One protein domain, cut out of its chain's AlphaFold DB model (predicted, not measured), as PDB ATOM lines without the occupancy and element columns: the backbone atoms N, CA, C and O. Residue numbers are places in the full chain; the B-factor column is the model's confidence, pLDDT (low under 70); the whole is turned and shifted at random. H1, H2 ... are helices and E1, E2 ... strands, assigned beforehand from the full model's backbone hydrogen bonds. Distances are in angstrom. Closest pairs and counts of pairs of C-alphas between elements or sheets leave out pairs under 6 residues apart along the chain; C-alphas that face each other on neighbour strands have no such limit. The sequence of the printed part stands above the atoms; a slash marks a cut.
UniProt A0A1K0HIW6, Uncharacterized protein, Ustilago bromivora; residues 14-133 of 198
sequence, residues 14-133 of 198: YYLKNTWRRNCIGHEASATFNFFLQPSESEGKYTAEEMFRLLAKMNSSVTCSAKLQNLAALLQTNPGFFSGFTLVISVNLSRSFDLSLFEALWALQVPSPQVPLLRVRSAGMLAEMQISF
ATOM      1  N   TYR A  14    -132.044  75.427  25.807       41.34
ATOM      2  CA  TYR A  14    -131.717  76.781  25.375       41.34
ATOM      3  C   TYR A  14    -132.323  77.766  26.382       41.34
ATOM      4  O   TYR A  14    -133.539  77.943  26.457       41.34
ATOM      5  N   TYR A  15    -131.462  78.354  27.216       41.25
ATOM      6  CA  TYR A  15    -131.854  79.259  28.292       41.25
ATOM      7  C   TYR A  15    -132.010  80.690  27.763       41.25
ATOM      8  O   TYR A  15    -131.040  81.440  27.650       41.25
ATOM      9  N   LEU A  16    -133.237  81.096  27.452       42.78
ATOM     10  CA  LEU A  16    -133.590  82.415  26.930       42.78
ATOM     11  C   LEU A  16    -133.965  83.392  28.058       42.78
ATOM     12  O   LEU A  16    -135.119  83.778  28.192       42.78
ATOM     13  N   LYS A  17    -133.014  83.847  28.880       36.28
ATOM     14  CA  LYS A  17    -133.252  84.960  29.820       36.28
ATOM     15  C   LYS A  17    -133.460  86.320  29.153       36.28
ATOM     16  O   LYS A  17    -132.859  86.657  28.154       36.28
ATOM     17  N   ASN A  18    -134.226  87.198  29.775       29.80
ATOM     18  CA  ASN A  18    -134.462  88.572  29.330       29.80
ATOM     19  C   ASN A  18    -133.221  89.461  29.423       29.80
ATOM     20  O   ASN A  18    -133.254  90.630  29.057       29.80
ATOM     21  N   THR A  19    -132.104  88.881  29.851       32.53
ATOM     22  CA  THR A  19    -130.763  89.416  29.644       32.53
ATOM     23  C   THR A  19    -130.321  89.337  28.172       32.53
ATOM     24  O   THR A  19    -129.476  90.120  27.759       32.53
ATOM     25  N   TRP A  20    -130.951  88.496  27.342       37.34
ATOM     26  CA  TRP A  20    -130.757  88.437  25.884       37.34
ATOM     27  C   TRP A  20    -131.481  89.554  25.122       37.34
ATOM     28  O   TRP A  20    -131.349  89.659  23.905       37.34
ATOM     29  N   ARG A  21    -132.253  90.412  25.811       31.50
ATOM     30  CA  ARG A  21    -132.956  91.534  25.170       31.50
ATOM     31  C   ARG A  21    -132.034  92.692  24.783       31.50
ATOM     32  O   ARG A  21    -132.493  93.647  24.164       31.50
ATOM     33  N   ARG A  22    -130.743  92.609  25.091       36.28
ATOM     34  CA  ARG A  22    -129.718  93.416  24.431       36.28
ATOM     35  C   ARG A  22    -128.499  92.527  24.227       36.28
ATOM     36  O   ARG A  22    -128.300  91.558  24.957       36.28
ATOM     37  N   ASN A  23    -127.638  92.937  23.313       44.78
ATOM     38  CA  ASN A  23    -126.197  92.868  23.513       44.78
ATOM     39  C   ASN A  23    -125.849  93.545  24.859       44.78
ATOM     40  O   ASN A  23    -125.299  94.642  24.889       44.78
ATOM     41  N   CYS A  24    -126.298  92.970  25.983       50.66
ATOM     42  CA  CYS A  24    -126.088  93.506  27.312       50.66
ATOM     43  C   CYS A  24    -124.663  93.128  27.673       50.66
ATOM     44  O   CYS A  24    -124.384  92.008  28.117       50.66
ATOM     45  N   ILE A  25    -123.786  94.091  27.445       54.34
ATOM     46  CA  ILE A  25    -122.544  94.231  28.178       54.34
ATOM     47  C   ILE A  25    -122.867  94.018  29.664       54.34
ATOM     48  O   ILE A  25    -123.842  94.591  30.165       54.34
ATOM     49  N   GLY A  26    -122.126  93.131  30.328       53.97
ATOM     50  CA  GLY A  26    -122.295  92.849  31.746       53.97
ATOM     51  C   GLY A  26    -122.284  94.163  32.517       53.97
ATOM     52  O   GLY A  26    -121.325  94.923  32.445       53.97
ATOM     53  N   HIS A  27    -123.399  94.450  33.181       57.03
ATOM     54  CA  HIS A  27    -123.545  95.606  34.051       57.03
ATOM     55  C   HIS A  27    -123.378  95.128  35.486       57.03
ATOM     56  O   HIS A  27    -123.956  94.100  35.849       57.03
ATOM     57  N   GLU A  28    -122.658  95.886  36.305       56.69
ATOM     58  CA  GLU A  28    -122.314  95.528  37.685       56.69
ATOM     59  C   GLU A  28    -123.542  95.068  38.499       56.69
ATOM     60  O   GLU A  28    -123.543  93.988  39.086       56.69
ATOM     61  N   ALA A  29    -124.661  95.798  38.392       61.69
ATOM     62  CA  ALA A  29    -125.927  95.439  39.047       61.69
ATOM     63  C   ALA A  29    -126.473  94.040  38.682       61.69
ATOM     64  O   ALA A  29    -127.198  93.442  39.471       61.69
ATOM     65  N   SER A  30    -126.156  93.507  37.493       61.53
ATOM     66  CA  SER A  30    -126.568  92.155  37.078       61.53
ATOM     67  C   SER A  30    -125.697  91.047  37.665       61.53
ATOM     68  O   SER A  30    -126.164  89.913  37.786       61.53
ATOM     69  N   ALA A  31    -124.458  91.363  38.044       64.19
ATOM     70  CA  ALA A  31    -123.565  90.428  38.716       64.19
ATOM     71  C   ALA A  31    -123.938  90.231  40.196       64.19
ATOM     72  O   ALA A  31    -123.650  89.188  40.770       64.19
ATOM     73  N   THR A  32    -124.659  91.178  40.802       68.06
ATOM     74  CA  THR A  32    -125.085  91.090  42.208       68.06
ATOM     75  C   THR A  32    -126.098  89.969  42.471       68.06
ATOM     76  O   THR A  32    -126.095  89.375  43.543       68.06
ATOM     77  N   PHE A  33    -126.972  89.661  41.507       76.62
ATOM     78  CA  PHE A  33    -128.049  88.670  41.675       76.62
ATOM     79  C   PHE A  33    -127.871  87.409  40.817       76.62
ATOM     80  O   PHE A  33    -128.768  86.566  40.757       76.62
ATOM     81  N   ASN A  34    -126.749  87.276  40.108       80.00
ATOM     82  CA  ASN A  34    -126.476  86.126  39.256       80.00
ATOM     83  C   ASN A  34    -125.140  85.492  39.634       80.00
ATOM     84  O   ASN A  34    -124.087  86.031  39.320       80.00
ATOM     85  N   PHE A  35    -125.200  84.306  40.242       84.62
ATOM     86  CA  PHE A  35    -124.023  83.536  40.651       84.62
ATOM     87  C   PHE A  35    -123.048  83.244  39.496       84.62
ATOM     88  O   PHE A  35    -121.848  83.101  39.712       84.62
ATOM     89  N   PHE A  36    -123.548  83.186  38.258       84.12
ATOM     90  CA  PHE A  36    -122.746  82.927  37.062       84.12
ATOM     91  C   PHE A  36    -122.254  84.209  36.373       84.12
ATOM     92  O   PHE A  36    -121.930  84.178  35.189       84.12
ATOM     93  N   LEU A  37    -122.219  85.339  37.076       83.25
ATOM     94  CA  LEU A  37    -121.607  86.579  36.605       83.25
ATOM     95  C   LEU A  37    -120.669  87.112  37.683       83.25
ATOM     96  O   LEU A  37    -121.045  87.221  38.845       83.25
ATOM     97  N   GLN A  38    -119.445  87.448  37.292       83.56
ATOM     98  CA  GLN A  38    -118.435  87.971  38.204       83.56
ATOM     99  C   GLN A  38    -118.360  89.494  38.039       83.56
ATOM    100  O   GLN A  38    -118.091  89.942  36.926       83.56
ATOM    101  N   PRO A  39    -118.578  90.298  39.100       75.94
ATOM    102  CA  PRO A  39    -118.679  91.754  38.981       75.94
ATOM    103  C   PRO A  39    -117.492  92.405  38.263       75.94
ATOM    104  O   PRO A  39    -117.700  93.207  37.365       75.94
ATOM    105  N   SER A  40    -116.265  91.999  38.591       78.12
ATOM    106  CA  SER A  40    -115.035  92.560  38.019       78.12
ATOM    107  C   SER A  40    -114.617  91.942  36.679       78.12
ATOM    108  O   SER A  40    -114.021  92.618  35.850       78.12
ATOM    109  N   GLU A  41    -114.893  90.653  36.449       79.44
ATOM    110  CA  GLU A  41    -114.441  89.949  35.235       79.44
ATOM    111  C   GLU A  41    -115.463  89.978  34.095       79.44
ATOM    112  O   GLU A  41    -115.092  89.769  32.935       79.44
ATOM    113  N   SER A  42    -116.746  90.155  34.415       74.75
ATOM    114  CA  SER A  42    -117.852  90.103  33.453       74.75
ATOM    115  C   SER A  42    -118.319  91.483  32.993       74.75
ATOM    116  O   SER A  42    -119.112  91.565  32.052       74.75
ATOM    117  N   GLU A  43    -117.832  92.557  33.615       76.88
ATOM    118  CA  GLU A  43    -118.064  93.920  33.142       76.88
ATOM    119  C   GLU A  43    -117.491  94.095  31.727       76.88
ATOM    120  O   GLU A  43    -116.437  93.557  31.389       76.88
ATOM    121  N   GLY A  44    -118.210  94.790  30.844       74.75
ATOM    122  CA  GLY A  44    -117.723  95.009  29.475       74.75
ATOM    123  C   GLY A  44    -117.963  93.840  28.502       74.75
ATOM    124  O   GLY A  44    -117.917  94.044  27.289       74.75
ATOM    125  N   LYS A  45    -118.294  92.639  28.991       79.88
ATOM    126  CA  LYS A  45    -118.417  91.424  28.165       79.88
ATOM    127  C   LYS A  45    -119.854  90.989  27.925       79.88
ATOM    128  O   LYS A  45    -120.774  91.393  28.633       79.88
ATOM    129  N   TYR A  46    -120.062  90.113  26.945       75.94
ATOM    130  CA  TYR A  46    -121.377  89.526  26.722       75.94
ATOM    131  C   TYR A  46    -121.767  88.621  27.892       75.94
ATOM    132  O   TYR A  46    -121.158  87.581  28.135       75.94
ATOM    133  N   THR A  47    -122.855  88.992  28.569       75.25
ATOM    134  CA  THR A  47    -123.433  88.226  29.688       75.25
ATOM    135  C   THR A  47    -123.616  86.744  29.336       75.25
ATOM    136  O   THR A  47    -123.359  85.863  30.150       75.25
ATOM    137  N   ALA A  48    -124.041  86.469  28.102       75.31
ATOM    138  CA  ALA A  48    -124.216  85.125  27.575       75.31
ATOM    139  C   ALA A  48    -122.945  84.272  27.657       75.31
ATOM    140  O   ALA A  48    -123.006  83.144  28.130       75.31
ATOM    141  N   GLU A  49    -121.809  84.814  27.220       80.88
ATOM    142  CA  GLU A  49    -120.528  84.106  27.164       80.88
ATOM    143  C   GLU A  49    -119.923  83.913  28.557       80.88
ATOM    144  O   GLU A  49    -119.369  82.857  28.852       80.88
ATOM    145  N   GLU A  50    -120.077  84.893  29.446       82.81
ATOM    146  CA  GLU A  50    -119.565  84.781  30.815       82.81
ATOM    147  C   GLU A  50    -120.377  83.790  31.657       82.81
ATOM    148  O   GLU A  50    -119.794  82.913  32.300       82.81
ATOM    149  N   MET A  51    -121.715  83.830  31.574       80.88
ATOM    150  CA  MET A  51    -122.550  82.800  32.207       80.88
ATOM    151  C   MET A  51    -122.209  81.419  31.670       80.88
ATOM    152  O   MET A  51    -122.105  80.455  32.424       80.88
ATOM    153  N   PHE A  52    -122.019  81.329  30.359       80.50
ATOM    154  CA  PHE A  52    -121.669  80.102  29.682       80.50
ATOM    155  C   PHE A  52    -120.347  79.508  30.176       80.50
ATOM    156  O   PHE A  52    -120.284  78.324  30.515       80.50
ATOM    157  N   ARG A  53    -119.304  80.339  30.256       83.75
ATOM    158  CA  ARG A  53    -117.972  79.966  30.740       83.75
ATOM    159  C   ARG A  53    -118.036  79.357  32.137       83.75
ATOM    160  O   ARG A  53    -117.322  78.395  32.409       83.75
ATOM    161  N   LEU A  54    -118.867  79.911  33.020       85.62
ATOM    162  CA  LEU A  54    -119.013  79.423  34.393       85.62
ATOM    163  C   LEU A  54    -119.955  78.214  34.495       85.62
ATOM    164  O   LEU A  54    -119.657  77.283  35.237       85.62
ATOM    165  N   LEU A  55    -121.031  78.165  33.705       84.69
ATOM    166  CA  LEU A  55    -121.935  77.009  33.641       84.69
ATOM    167  C   LEU A  55    -121.232  75.759  33.099       84.69
ATOM    168  O   LEU A  55    -121.402  74.675  33.655       84.69
ATOM    169  N   ALA A  56    -120.402  75.906  32.065       83.12
ATOM    170  CA  ALA A  56    -119.629  74.803  31.490       83.12
ATOM    171  C   ALA A  56    -118.636  74.186  32.494       83.12
ATOM    172  O   ALA A  56    -118.312  73.006  32.396       83.12
ATOM    173  N   LYS A  57    -118.186  74.952  33.499       87.12
ATOM    174  CA  LYS A  57    -117.315  74.441  34.569       87.12
ATOM    175  C   LYS A  57    -118.041  73.537  35.566       87.12
ATOM    176  O   LYS A  57    -117.369  72.788  36.264       87.12
ATOM    177  N   MET A  58    -119.375  73.587  35.652       88.19
ATOM    178  CA  MET A  58    -120.109  72.742  36.603       88.19
ATOM    179  C   MET A  58    -120.083  71.265  36.215       88.19
ATOM    180  O   MET A  58    -120.096  70.402  37.088       88.19
ATOM    181  N   ASN A  59    -120.077  70.966  34.915       86.44
ATOM    182  CA  ASN A  59    -120.060  69.593  34.433       86.44
ATOM    183  C   ASN A  59    -119.367  69.505  33.068       86.44
ATOM    184  O   ASN A  59    -119.926  69.918  32.054       86.44
ATOM    185  N   SER A  60    -118.180  68.896  33.038       86.62
ATOM    186  CA  SER A  60    -117.376  68.716  31.823       86.62
ATOM    187  C   SER A  60    -117.981  67.743  30.807       86.62
ATOM    188  O   SER A  60    -117.549  67.717  29.658       86.62
ATOM    189  N   SER A  61    -118.960  66.926  31.205       86.75
ATOM    190  CA  SER A  61    -119.667  66.015  30.297       86.75
ATOM    191  C   SER A  61    -120.794  66.698  29.521       86.75
ATOM    192  O   SER A  61    -121.362  66.084  28.617       86.75
ATOM    193  N   VAL A  62    -121.129  67.947  29.856       81.81
ATOM    194  CA  VAL A  62    -122.169  68.716  29.170       81.81
ATOM    195  C   VAL A  62    -121.510  69.697  28.211       81.81
ATOM    196  O   VAL A  62    -120.737  70.565  28.610       81.81
ATOM    197  N   THR A  63    -121.839  69.572  26.926       80.62
ATOM    198  CA  THR A  63    -121.507  70.597  25.944       80.62
ATOM    199  C   THR A  63    -122.571  71.669  25.984       80.62
ATOM    200  O   THR A  63    -123.768  71.420  25.842       80.62
ATOM    201  N   CYS A  64    -122.121  72.893  26.162       73.56
ATOM    202  CA  CYS A  64    -122.996  74.037  26.143       73.56
ATOM    203  C   CYS A  64    -122.645  74.840  24.842       73.56
ATOM    204  O   CYS A  64    -121.547  74.701  24.296       73.56
ATOM    205  N   SER A  65    -123.533  75.700  24.327       78.31
ATOM    206  CA  SER A  65    -123.123  76.822  23.457       78.31
ATOM    207  C   SER A  65    -123.863  78.130  23.791       78.31
ATOM    208  O   SER A  65    -124.943  78.104  24.382       78.31
ATOM    209  N   ALA A  66    -123.283  79.278  23.423       74.31
ATOM    210  CA  ALA A  66    -123.916  80.596  23.518       74.31
ATOM    211  C   ALA A  66    -124.022  81.229  22.124       74.31
ATOM    212  O   ALA A  66    -123.087  81.146  21.329       74.31
ATOM    213  N   LYS A  67    -125.157  81.870  21.815       78.38
ATOM    214  CA  LYS A  67    -125.386  82.517  20.517       78.38
ATOM    215  C   LYS A  67    -125.772  83.978  20.709       78.38
ATOM    216  O   LYS A  67    -126.854  84.274  21.199       78.38
ATOM    217  N   LEU A  68    -124.913  84.890  20.260       75.88
ATOM    218  CA  LEU A  68    -125.069  86.344  20.431       75.88
ATOM    219  C   LEU A  68    -126.050  87.005  19.445       75.88
ATOM    220  O   LEU A  68    -126.044  88.217  19.257       75.88
ATOM    221  N   GLN A  69    -126.891  86.221  18.777       76.00
ATOM    222  CA  GLN A  69    -127.820  86.752  17.788       76.00
ATOM    223  C   GLN A  69    -129.076  87.313  18.460       76.00
ATOM    224  O   GLN A  69    -129.586  86.755  19.431       76.00
ATOM    225  N   ASN A  70    -129.627  88.390  17.895       77.62
ATOM    226  CA  ASN A  70    -130.922  88.905  18.318       77.62
ATOM    227  C   ASN A  70    -132.017  87.846  18.100       77.62
ATOM    228  O   ASN A  70    -132.233  87.380  16.981       77.62
ATOM    229  N   LEU A  71    -132.727  87.496  19.170       77.56
ATOM    230  CA  LEU A  71    -133.743  86.444  19.164       77.56
ATOM    231  C   LEU A  71    -134.977  86.780  18.321       77.56
ATOM    232  O   LEU A  71    -135.536  85.888  17.695       77.56
ATOM    233  N   ALA A  72    -135.393  88.048  18.282       79.62
ATOM    234  CA  ALA A  72    -136.513  88.483  17.450       79.62
ATOM    235  C   ALA A  72    -136.163  88.373  15.963       79.62
ATOM    236  O   ALA A  72    -136.951  87.845  15.184       79.62
ATOM    237  N   ALA A  73    -134.945  88.776  15.592       82.50
ATOM    238  CA  ALA A  73    -134.437  88.569  14.241       82.50
ATOM    239  C   ALA A  73    -134.279  87.075  13.920       82.50
ATOM    240  O   ALA A  73    -134.616  86.648  12.822       82.50
ATOM    241  N   LEU A  74    -133.806  86.260  14.868       81.81
ATOM    242  CA  LEU A  74    -133.646  84.816  14.682       81.81
ATOM    243  C   LEU A  74    -134.988  84.112  14.449       81.81
ATOM    244  O   LEU A  74    -135.082  83.267  13.567       81.81
ATOM    245  N   LEU A  75    -136.027  84.505  15.187       83.31
ATOM    246  CA  LEU A  75    -137.376  83.966  15.018       83.31
ATOM    247  C   LEU A  75    -137.955  84.271  13.627       83.31
ATOM    248  O   LEU A  75    -138.648  83.435  13.061       83.31
ATOM    249  N   GLN A  76    -137.638  85.442  13.064       85.12
ATOM    250  CA  GLN A  76    -138.080  85.836  11.721       85.12
ATOM    251  C   GLN A  76    -137.242  85.200  10.605       85.12
ATOM    252  O   GLN A  76    -137.781  84.781   9.587       85.12
ATOM    253  N   THR A  77    -135.920  85.148  10.780       86.19
ATOM    254  CA  THR A  77    -134.972  84.702   9.743       86.19
ATOM    255  C   THR A  77    -134.846  83.185   9.655       86.19
ATOM    256  O   THR A  77    -134.658  82.653   8.565       86.19
ATOM    257  N   ASN A  78    -134.916  82.478  10.785       83.12
ATOM    258  CA  ASN A  78    -134.763  81.028  10.838       83.12
ATOM    259  C   ASN A  78    -135.548  80.429  12.025       83.12
ATOM    260  O   ASN A  78    -134.947  80.049  13.035       83.12
ATOM    261  N   PRO A  79    -136.884  80.301  11.915       78.00
ATOM    262  CA  PRO A  79    -137.706  79.695  12.966       78.00
ATOM    263  C   PRO A  79    -137.364  78.215  13.206       78.00
ATOM    264  O   PRO A  79    -137.497  77.723  14.327       78.00
ATOM    265  N   GLY A  80    -136.843  77.519  12.187       81.62
ATOM    266  CA  GLY A  80    -136.370  76.137  12.292       81.62
ATOM    267  C   GLY A  80    -135.170  75.960  13.226       81.62
ATOM    268  O   GLY A  80    -134.881  74.845  13.638       81.62
ATOM    269  N   PHE A  81    -134.498  77.038  13.636       83.25
ATOM    270  CA  PHE A  81    -133.453  76.969  14.658       83.25
ATOM    271  C   PHE A  81    -133.944  76.308  15.953       83.25
ATOM    272  O   PHE A  81    -133.194  75.574  16.591       83.25
ATOM    273  N   PHE A  82    -135.197  76.556  16.339       81.50
ATOM    274  CA  PHE A  82    -135.709  76.085  17.619       81.50
ATOM    275  C   PHE A  82    -136.163  74.620  17.613       81.50
ATOM    276  O   PHE A  82    -136.331  74.049  18.687       81.50
ATOM    277  N   SER A  83    -136.320  73.992  16.441       82.81
ATOM    278  CA  SER A  83    -136.722  72.580  16.347       82.81
ATOM    279  C   SER A  83    -135.612  71.605  16.751       82.81
ATOM    280  O   SER A  83    -135.889  70.440  17.015       82.81
ATOM    281  N   GLY A  84    -134.361  72.072  16.821       82.94
ATOM    282  CA  GLY A  84    -133.221  71.262  17.254       82.94
ATOM    283  C   GLY A  84    -133.132  71.045  18.769       82.94
ATOM    284  O   GLY A  84    -132.292  70.266  19.212       82.94
ATOM    285  N   PHE A  85    -133.964  71.724  19.564       85.56
ATOM    286  CA  PHE A  85    -133.927  71.640  21.026       85.56
ATOM    287  C   PHE A  85    -134.974  70.675  21.568       85.56
ATOM    288  O   PHE A  85    -136.086  70.590  21.059       85.56
ATOM    289  N   THR A  86    -134.652  70.000  22.669       86.94
ATOM    290  CA  THR A  86    -135.622  69.157  23.384       86.94
ATOM    291  C   THR A  86    -136.560  69.977  24.270       86.94
ATOM    292  O   THR A  86    -137.683  69.561  24.521       86.94
ATOM    293  N   LEU A  87    -136.106  71.134  24.760       86.69
ATOM    294  CA  LEU A  87    -136.873  72.051  25.601       86.69
ATOM    295  C   LEU A  87    -136.347  73.472  25.401       86.69
ATOM    296  O   LEU A  87    -135.142  73.720  25.503       86.69
ATOM    297  N   VAL A  88    -137.258  74.418  25.193       88.19
ATOM    298  CA  VAL A  88    -136.932  75.846  25.165       88.19
ATOM    299  C   VAL A  88    -137.410  76.487  26.461       88.19
ATOM    300  O   VAL A  88    -138.569  76.333  26.841       88.19
ATOM    301  N   ILE A  89    -136.527  77.217  27.146       89.44
ATOM    302  CA  ILE A  89    -136.862  77.912  28.394       89.44
ATOM    303  C   ILE A  89    -136.768  79.412  28.153       89.44
ATOM    304  O   ILE A  89    -135.666  79.922  27.972       89.44
ATOM    305  N   SER A  90    -137.887  80.137  28.192       87.19
ATOM    306  CA  SER A  90    -137.878  81.601  28.213       87.19
ATOM    307  C   SER A  90    -137.942  82.133  29.631       87.19
ATOM    308  O   SER A  90    -138.750  81.699  30.435       87.19
ATOM    309  N   VAL A  91    -137.071  83.078  29.971       86.12
ATOM    310  CA  VAL A  91    -137.027  83.710  31.287       86.12
ATOM    311  C   VAL A  91    -137.164  85.210  31.108       86.12
ATOM    312  O   VAL A  91    -136.387  85.824  30.396       86.12
ATOM    313  N   ASN A  92    -138.134  85.826  31.765       85.00
ATOM    314  CA  ASN A  92    -138.438  87.253  31.794       85.00
ATOM    315  C   ASN A  92    -138.773  87.921  30.433       85.00
ATOM    316  O   ASN A  92    -139.052  89.110  30.464       85.00
ATOM    317  N   LEU A  93    -138.793  87.239  29.275       84.50
ATOM    318  CA  LEU A  93    -138.987  87.845  27.932       84.50
ATOM    319  C   LEU A  93    -140.252  88.704  27.796       84.50
ATOM    320  O   LEU A  93    -141.154  88.632  28.612       84.50
ATOM    321  N   SER A  94    -140.371  89.578  26.796       85.31
ATOM    322  CA  SER A  94    -141.628  90.328  26.605       85.31
ATOM    323  C   SER A  94    -142.777  89.413  26.193       85.31
ATOM    324  O   SER A  94    -142.574  88.550  25.347       85.31
ATOM    325  N   ARG A  95    -143.992  89.682  26.691       86.31
ATOM    326  CA  ARG A  95    -145.199  88.901  26.363       86.31
ATOM    327  C   ARG A  95    -145.404  88.712  24.855       86.31
ATOM    328  O   ARG A  95    -145.699  87.605  24.436       86.31
ATOM    329  N   SER A  96    -145.221  89.763  24.052       88.81
ATOM    330  CA  SER A  96    -145.349  89.676  22.589       88.81
ATOM    331  C   SER A  96    -144.376  88.667  21.977       88.81
ATOM    332  O   SER A  96    -144.772  87.854  21.157       88.81
ATOM    333  N   PHE A  97    -143.122  88.675  22.429       86.31
ATOM    334  CA  PHE A  97    -142.110  87.724  21.977       86.31
ATOM    335  C   PHE A  97    -142.412  86.295  22.442       86.31
ATOM    336  O   PHE A  97    -142.294  85.374  21.645       86.31
ATOM    337  N   ASP A  98    -142.819  86.106  23.702       87.56
ATOM    338  CA  ASP A  98    -143.191  84.780  24.216       87.56
ATOM    339  C   ASP A  98    -144.353  84.172  23.419       87.56
ATOM    340  O   ASP A  98    -144.331  82.978  23.140       87.56
ATOM    341  N   LEU A  99    -145.343  84.984  23.025       90.75
ATOM    342  CA  LEU A  99    -146.454  84.534  22.182       90.75
ATOM    343  C   LEU A  99    -145.981  84.146  20.778       90.75
ATOM    344  O   LEU A  99    -146.305  83.057  20.319       90.75
ATOM    345  N   SER A 100    -145.160  84.972  20.124       90.50
ATOM    346  CA  SER A 100    -144.606  84.628  18.807       90.50
ATOM    347  C   SER A 100    -143.717  83.380  18.853       90.50
ATOM    348  O   SER A 100    -143.747  82.562  17.936       90.50
ATOM    349  N   LEU A 101    -142.932  83.212  19.920       88.75
ATOM    350  CA  LEU A 101    -142.121  82.014  20.132       88.75
ATOM    351  C   LEU A 101    -143.010  80.788  20.352       88.75
ATOM    352  O   LEU A 101    -142.762  79.744  19.757       88.75
ATOM    353  N   PHE A 102    -144.053  80.916  21.173       90.56
ATOM    354  CA  PHE A 102    -145.032  79.858  21.389       90.56
ATOM    355  C   PHE A 102    -145.686  79.426  20.074       90.56
ATOM    356  O   PHE A 102    -145.692  78.236  19.779       90.56
ATOM    357  N   GLU A 103    -146.171  80.366  19.259       90.94
ATOM    358  CA  GLU A 103    -146.785  80.060  17.964       90.94
ATOM    359  C   GLU A 103    -145.809  79.354  17.019       90.94
ATOM    360  O   GLU A 103    -146.172  78.349  16.411       90.94
ATOM    361  N   ALA A 104    -144.555  79.814  16.949       88.81
ATOM    362  CA  ALA A 104    -143.530  79.182  16.121       88.81
ATOM    363  C   ALA A 104    -143.234  77.737  16.555       88.81
ATOM    364  O   ALA A 104    -143.156  76.845  15.710       88.81
ATOM    365  N   LEU A 105    -143.110  77.492  17.864       88.56
ATOM    366  CA  LEU A 105    -142.883  76.152  18.419       88.56
ATOM    367  C   LEU A 105    -144.116  75.253  18.270       88.56
ATOM    368  O   LEU A 105    -143.997  74.053  18.019       88.56
ATOM    369  N   TRP A 106    -145.313  75.826  18.395       89.25
ATOM    370  CA  TRP A 106    -146.577  75.112  18.245       89.25
ATOM    371  C   TRP A 106    -146.849  74.708  16.793       89.25
ATOM    372  O   TRP A 106    -147.382  73.622  16.543       89.25
ATOM    373  N   ALA A 107    -146.458  75.558  15.842       88.12
ATOM    374  CA  ALA A 107    -146.615  75.341  14.407       88.12
ATOM    375  C   ALA A 107    -145.612  74.337  13.813       88.12
ATOM    376  O   ALA A 107    -145.758  73.971  12.645       88.12
ATOM    377  N   LEU A 108    -144.623  73.865  14.584       83.81
ATOM    378  CA  LEU A 108    -143.695  72.829  14.125       83.81
ATOM    379  C   LEU A 108    -144.469  71.582  13.658       83.81
ATOM    380  O   LEU A 108    -145.318  71.040  14.376       83.81
ATOM    381  N   GLN A 109    -144.184  71.168  12.421       69.00
ATOM    382  CA  GLN A 109    -144.852  70.068  11.729       69.00
ATOM    383  C   GLN A 109    -144.129  68.731  11.942       69.00
ATOM    384  O   GLN A 109    -142.910  68.665  12.118       69.00
ATOM    385  N   VAL A 110    -144.901  67.651  11.848       64.06
ATOM    386  CA  VAL A 110    -144.411  66.266  11.763       64.06
ATOM    387  C   VAL A 110    -143.530  66.143  10.506       64.06
ATOM    388  O   VAL A 110    -143.934  66.655   9.463       64.06
ATOM    389  N   PRO A 111    -142.334  65.521  10.551       63.22
ATOM    390  CA  PRO A 111    -141.831  64.546  11.529       63.22
ATOM    391  C   PRO A 111    -141.004  65.130  12.683       63.22
ATOM    392  O   PRO A 111    -140.431  64.363  13.455       63.22
ATOM    393  N   SER A 112    -140.900  66.456  12.804       66.75
ATOM    394  CA  SER A 112    -140.098  67.046  13.880       66.75
ATOM    395  C   SER A 112    -140.765  66.786  15.235       66.75
ATOM    396  O   SER A 112    -141.984  66.959  15.345       66.75
ATOM    397  N   PRO A 113    -140.004  66.381  16.268       74.38
ATOM    398  CA  PRO A 113    -140.548  66.270  17.611       74.38
ATOM    399  C   PRO A 113    -141.075  67.638  18.040       74.38
ATOM    400  O   PRO A 113    -140.464  68.675  17.772       74.38
ATOM    401  N   GLN A 114    -142.232  67.646  18.697       83.19
ATOM    402  CA  GLN A 114    -142.714  68.872  19.305       83.19
ATOM    403  C   GLN A 114    -141.704  69.340  20.354       83.19
ATOM    404  O   GLN A 114    -141.281  68.561  21.203       83.19
ATOM    405  N   VAL A 115    -141.391  70.632  20.330       87.75
ATOM    406  CA  VAL A 115    -140.511  71.262  21.311       87.75
ATOM    407  C   VAL A 115    -141.356  71.988  22.362       87.75
ATOM    408  O   VAL A 115    -142.049  72.951  22.020       87.75
ATOM    409  N   PRO A 116    -141.342  71.551  23.634       89.62
ATOM    410  CA  PRO A 116    -142.030  72.245  24.710       89.62
ATOM    411  C   PRO A 116    -141.408  73.614  24.993       89.62
ATOM    412  O   PRO A 116    -140.191  73.804  24.888       89.62
ATOM    413  N   LEU A 117    -142.254  74.549  25.424       90.19
ATOM    414  CA  LEU A 117    -141.842  75.863  25.912       90.19
ATOM    415  C   LEU A 117    -142.112  75.963  27.414       90.19
ATOM    416  O   LEU A 117    -143.249  75.792  27.850       90.19
ATOM    417  N   LEU A 118    -141.080  76.286  28.193       91.69
ATOM    418  CA  LEU A 118    -141.192  76.672  29.596       91.69
ATOM    419  C   LEU A 118    -140.936  78.174  29.728       91.69
ATOM    420  O   LEU A 118    -139.796  78.627  29.654       91.69
ATOM    421  N   ARG A 119    -141.992  78.949  29.951       90.56
ATOM    422  CA  ARG A 119    -141.900  80.378  30.244       90.56
ATOM    423  C   ARG A 119    -141.782  80.593  31.744       90.56
ATOM    424  O   ARG A 119    -142.591  80.087  32.513       90.56
ATOM    425  N   VAL A 120    -140.831  81.416  32.149       89.62
ATOM    426  CA  VAL A 120    -140.589  81.834  33.528       89.62
ATOM    427  C   VAL A 120    -140.569  83.353  33.558       89.62
ATOM    428  O   VAL A 120    -139.848  83.981  32.791       89.62
ATOM    429  N   ARG A 121    -141.334  83.986  34.439       87.56
ATOM    430  CA  ARG A 121    -141.255  85.427  34.701       87.56
ATOM    431  C   ARG A 121    -141.080  85.633  36.190       87.56
ATOM    432  O   ARG A 121    -141.653  84.907  36.985       87.56
ATOM    433  N   SER A 122    -140.291  86.620  36.563       87.31
ATOM    434  CA  SER A 122    -140.006  86.963  37.950       87.31
ATOM    435  C   SER A 122    -139.959  88.477  38.086       87.31
ATOM    436  O   SER A 122    -139.367  89.165  37.251       87.31
ATOM    437  N   ALA A 123    -140.619  88.991  39.118       86.94
ATOM    438  CA  ALA A 123    -140.636  90.404  39.461       86.94
ATOM    439  C   ALA A 123    -140.721  90.537  40.988       86.94
ATOM    440  O   ALA A 123    -141.762  90.270  41.588       86.94
ATOM    441  N   GLY A 124    -139.610  90.924  41.620       87.62
ATOM    442  CA  GLY A 124    -139.510  90.986  43.080       87.62
ATOM    443  C   GLY A 124    -139.740  89.613  43.715       87.62
ATOM    444  O   GLY A 124    -138.999  88.675  43.438       87.62
ATOM    445  N   MET A 125    -140.780  89.504  44.544       91.62
ATOM    446  CA  MET A 125    -141.168  88.263  45.232       91.62
ATOM    447  C   MET A 125    -142.188  87.414  44.457       91.62
ATOM    448  O   MET A 125    -142.615  86.373  44.948       91.62
ATOM    449  N   LEU A 126    -142.604  87.850  43.265       93.81
ATOM    450  CA  LEU A 126    -143.547  87.116  42.426       93.81
ATOM    451  C   LEU A 126    -142.806  86.364  41.325       93.81
ATOM    452  O   LEU A 126    -141.923  86.918  40.664       93.81
ATOM    453  N   ALA A 127    -143.220  85.121  41.093       91.44
ATOM    454  CA  ALA A 127    -142.774  84.312  39.973       91.44
ATOM    455  C   ALA A 127    -143.970  83.647  39.281       91.44
ATOM    456  O   ALA A 127    -144.892  83.158  39.928       91.44
ATOM    457  N   GLU A 128    -143.935  83.629  37.955       92.44
ATOM    458  CA  GLU A 128    -144.879  82.936  37.087       92.44
ATOM    459  C   GLU A 128    -144.102  81.890  36.290       92.44
ATOM    460  O   GLU A 128    -143.081  82.209  35.677       92.44
ATOM    461  N   MET A 129    -144.594  80.656  36.264       93.62
ATOM    462  CA  MET A 129    -144.063  79.595  35.419       93.62
ATOM    463  C   MET A 129    -145.203  78.990  34.601       93.62
ATOM    464  O   MET A 129    -146.216  78.582  35.164       93.62
ATOM    465  N   GLN A 130    -145.047  78.937  33.279       92.62
ATOM    466  CA  GLN A 130    -146.000  78.312  32.366       92.62
ATOM    467  C   GLN A 130    -145.266  77.322  31.467       92.62
ATOM    468  O   GLN A 130    -144.298  77.688  30.807       92.62
ATOM    469  N   ILE A 131    -145.754  76.086  31.410       91.31
ATOM    470  CA  ILE A 131    -145.280  75.071  30.470       91.31
ATOM    471  C   ILE A 131    -146.301  74.880  29.344       91.31
ATOM    472  O   ILE A 131    -147.508  75.000  29.562       91.31
ATOM    473  N   SER A 132    -145.833  74.618  28.127       89.38
ATOM    474  CA  SER A 132    -146.690  74.384  26.965       89.38
ATOM    475  C   SER A 132    -146.157  73.245  26.099       89.38
ATOM    476  O   SER A 132    -145.013  73.284  25.650       89.38
ATOM    477  N   PHE A 133    -147.006  72.245  25.864       88.19
ATOM    478  CA  PHE A 133    -146.795  71.080  24.999       88.19
ATOM    479  C   PHE A 133    -148.169  70.584  24.498       88.19
ATOM    480  O   PHE A 133    -149.190  70.946  25.079       88.19
TER     481      PHE A 133
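Overview. This is residues 14 to 133 of the 198 residues of an uncharacterized protein of Ustilago bromivora (UniProt A0A1K0HIW6). A small twisted four-stranded sheet has helix H6 over one face, with H4 and H5 near H6 on that same side; beyond edge strand E1, helices H2 and H3 and long loops make a looser side lobe, from which residues 57 to 63 stick out. The opposite edge strand is E4, which makes a long hairpin with the inner strand E3. The printed part has 120 residues with six named helices and four named strands, in the order E1 H1 H2 H3 H4 H5 E2 H6 E3 E4. The mixed sheet runs E1 E2 E3 E4, and the class is mixed, helices and strands. The whole is compact, with a radius of gyration of the C-alphas of 15.1 A and spans of 47 by 34 by 25 A.

Arrangement. E1, residues 14 to 17, is an edge strand parallel to E2, residues 87 to 91, at 10 degrees; N 16 and O 89 are 2.7 A apart, within hydrogen-bond range. E2 is parallel to E3, residues 117 to 123, at 17 degrees, with N 120 and O 90 at 2.7 A. E3 forms an antiparallel hairpin with E4, residues 126 to 132, at 171 degrees, with N 119 and O 130 at 2.8 A. H6, residues 95 to 106, is on the sheet at a height over the sheet of 9.4 A, over E3 and along the strands, at 2 degrees to E3 on the local plane; the closest C-alphas of H6 and E3 are those of Phe 102 and Leu 117, 6.8 A apart. This makes two layers, helices on one face of a sheet. E2, H6 and E3 form a strand-helix-strand unit, two parallel neighbour strands with a helix between, and its crossover is right-handed; E1, H1 to H5 and E2 form another, with H1 at residues 18 to 21, H2 at 28 to 31, H3 at 47 to 56, H4 at 71 to 77 and H5 at 79 to 84. H4 only just touches H6, with 3 pairs of C-alphas within 8 A, the closest being Ala 72 and Phe 97 at 7.2 A, at a steep tilt of 45 degrees, the same way. H5 only just touches H6, also with 3 pairs, through residues 104 to 105 of H6 alone; the closest C-alphas are those of Pro 79 and Ala 104, 6.6 A apart. H1 is only just on the sheet, with 5 pairs of C-alphas within 10 A, and only grazes it with residues 18 to 20. H2 and H3 are not on the sheet and are apart from each other; H1 and H3 are close but not clearly touching, with the C-alphas of Thr 19 and Thr 47 at 7.4 A. Each O i to N i+4 pair is within hydrogen-bond range in H3, H4 and H6; H5 has 0 of 2, but 2 of 3 O i to N i+3 pairs, and H1 and H2 are too short for an i+4 pair.

Along the chain. E1 begins at C-alpha 14, (-131.717, 76.781, 25.375). H3 measures 14.1 A from first to last C-alpha, E2 13.0 A and H6 16.1 A, the last beginning at C-alpha 95, (-145.199, 88.901, 26.363). E3 measures 19.9 A and E4 20.3 A, ending at C-alpha 132, (-146.690, 74.384, 26.965).

Size, cuts and confidence. The C-alphas of Ser 40 and Val 110 are the two farthest apart, at 47.4 A. The printed part has no cut. The links H2 to H3 and H3 to H4 are long, with 15 and 14 residues. The mean pLDDT of the printed part is 77.8; residues 14 to 32 and 109 to 112 are under 70.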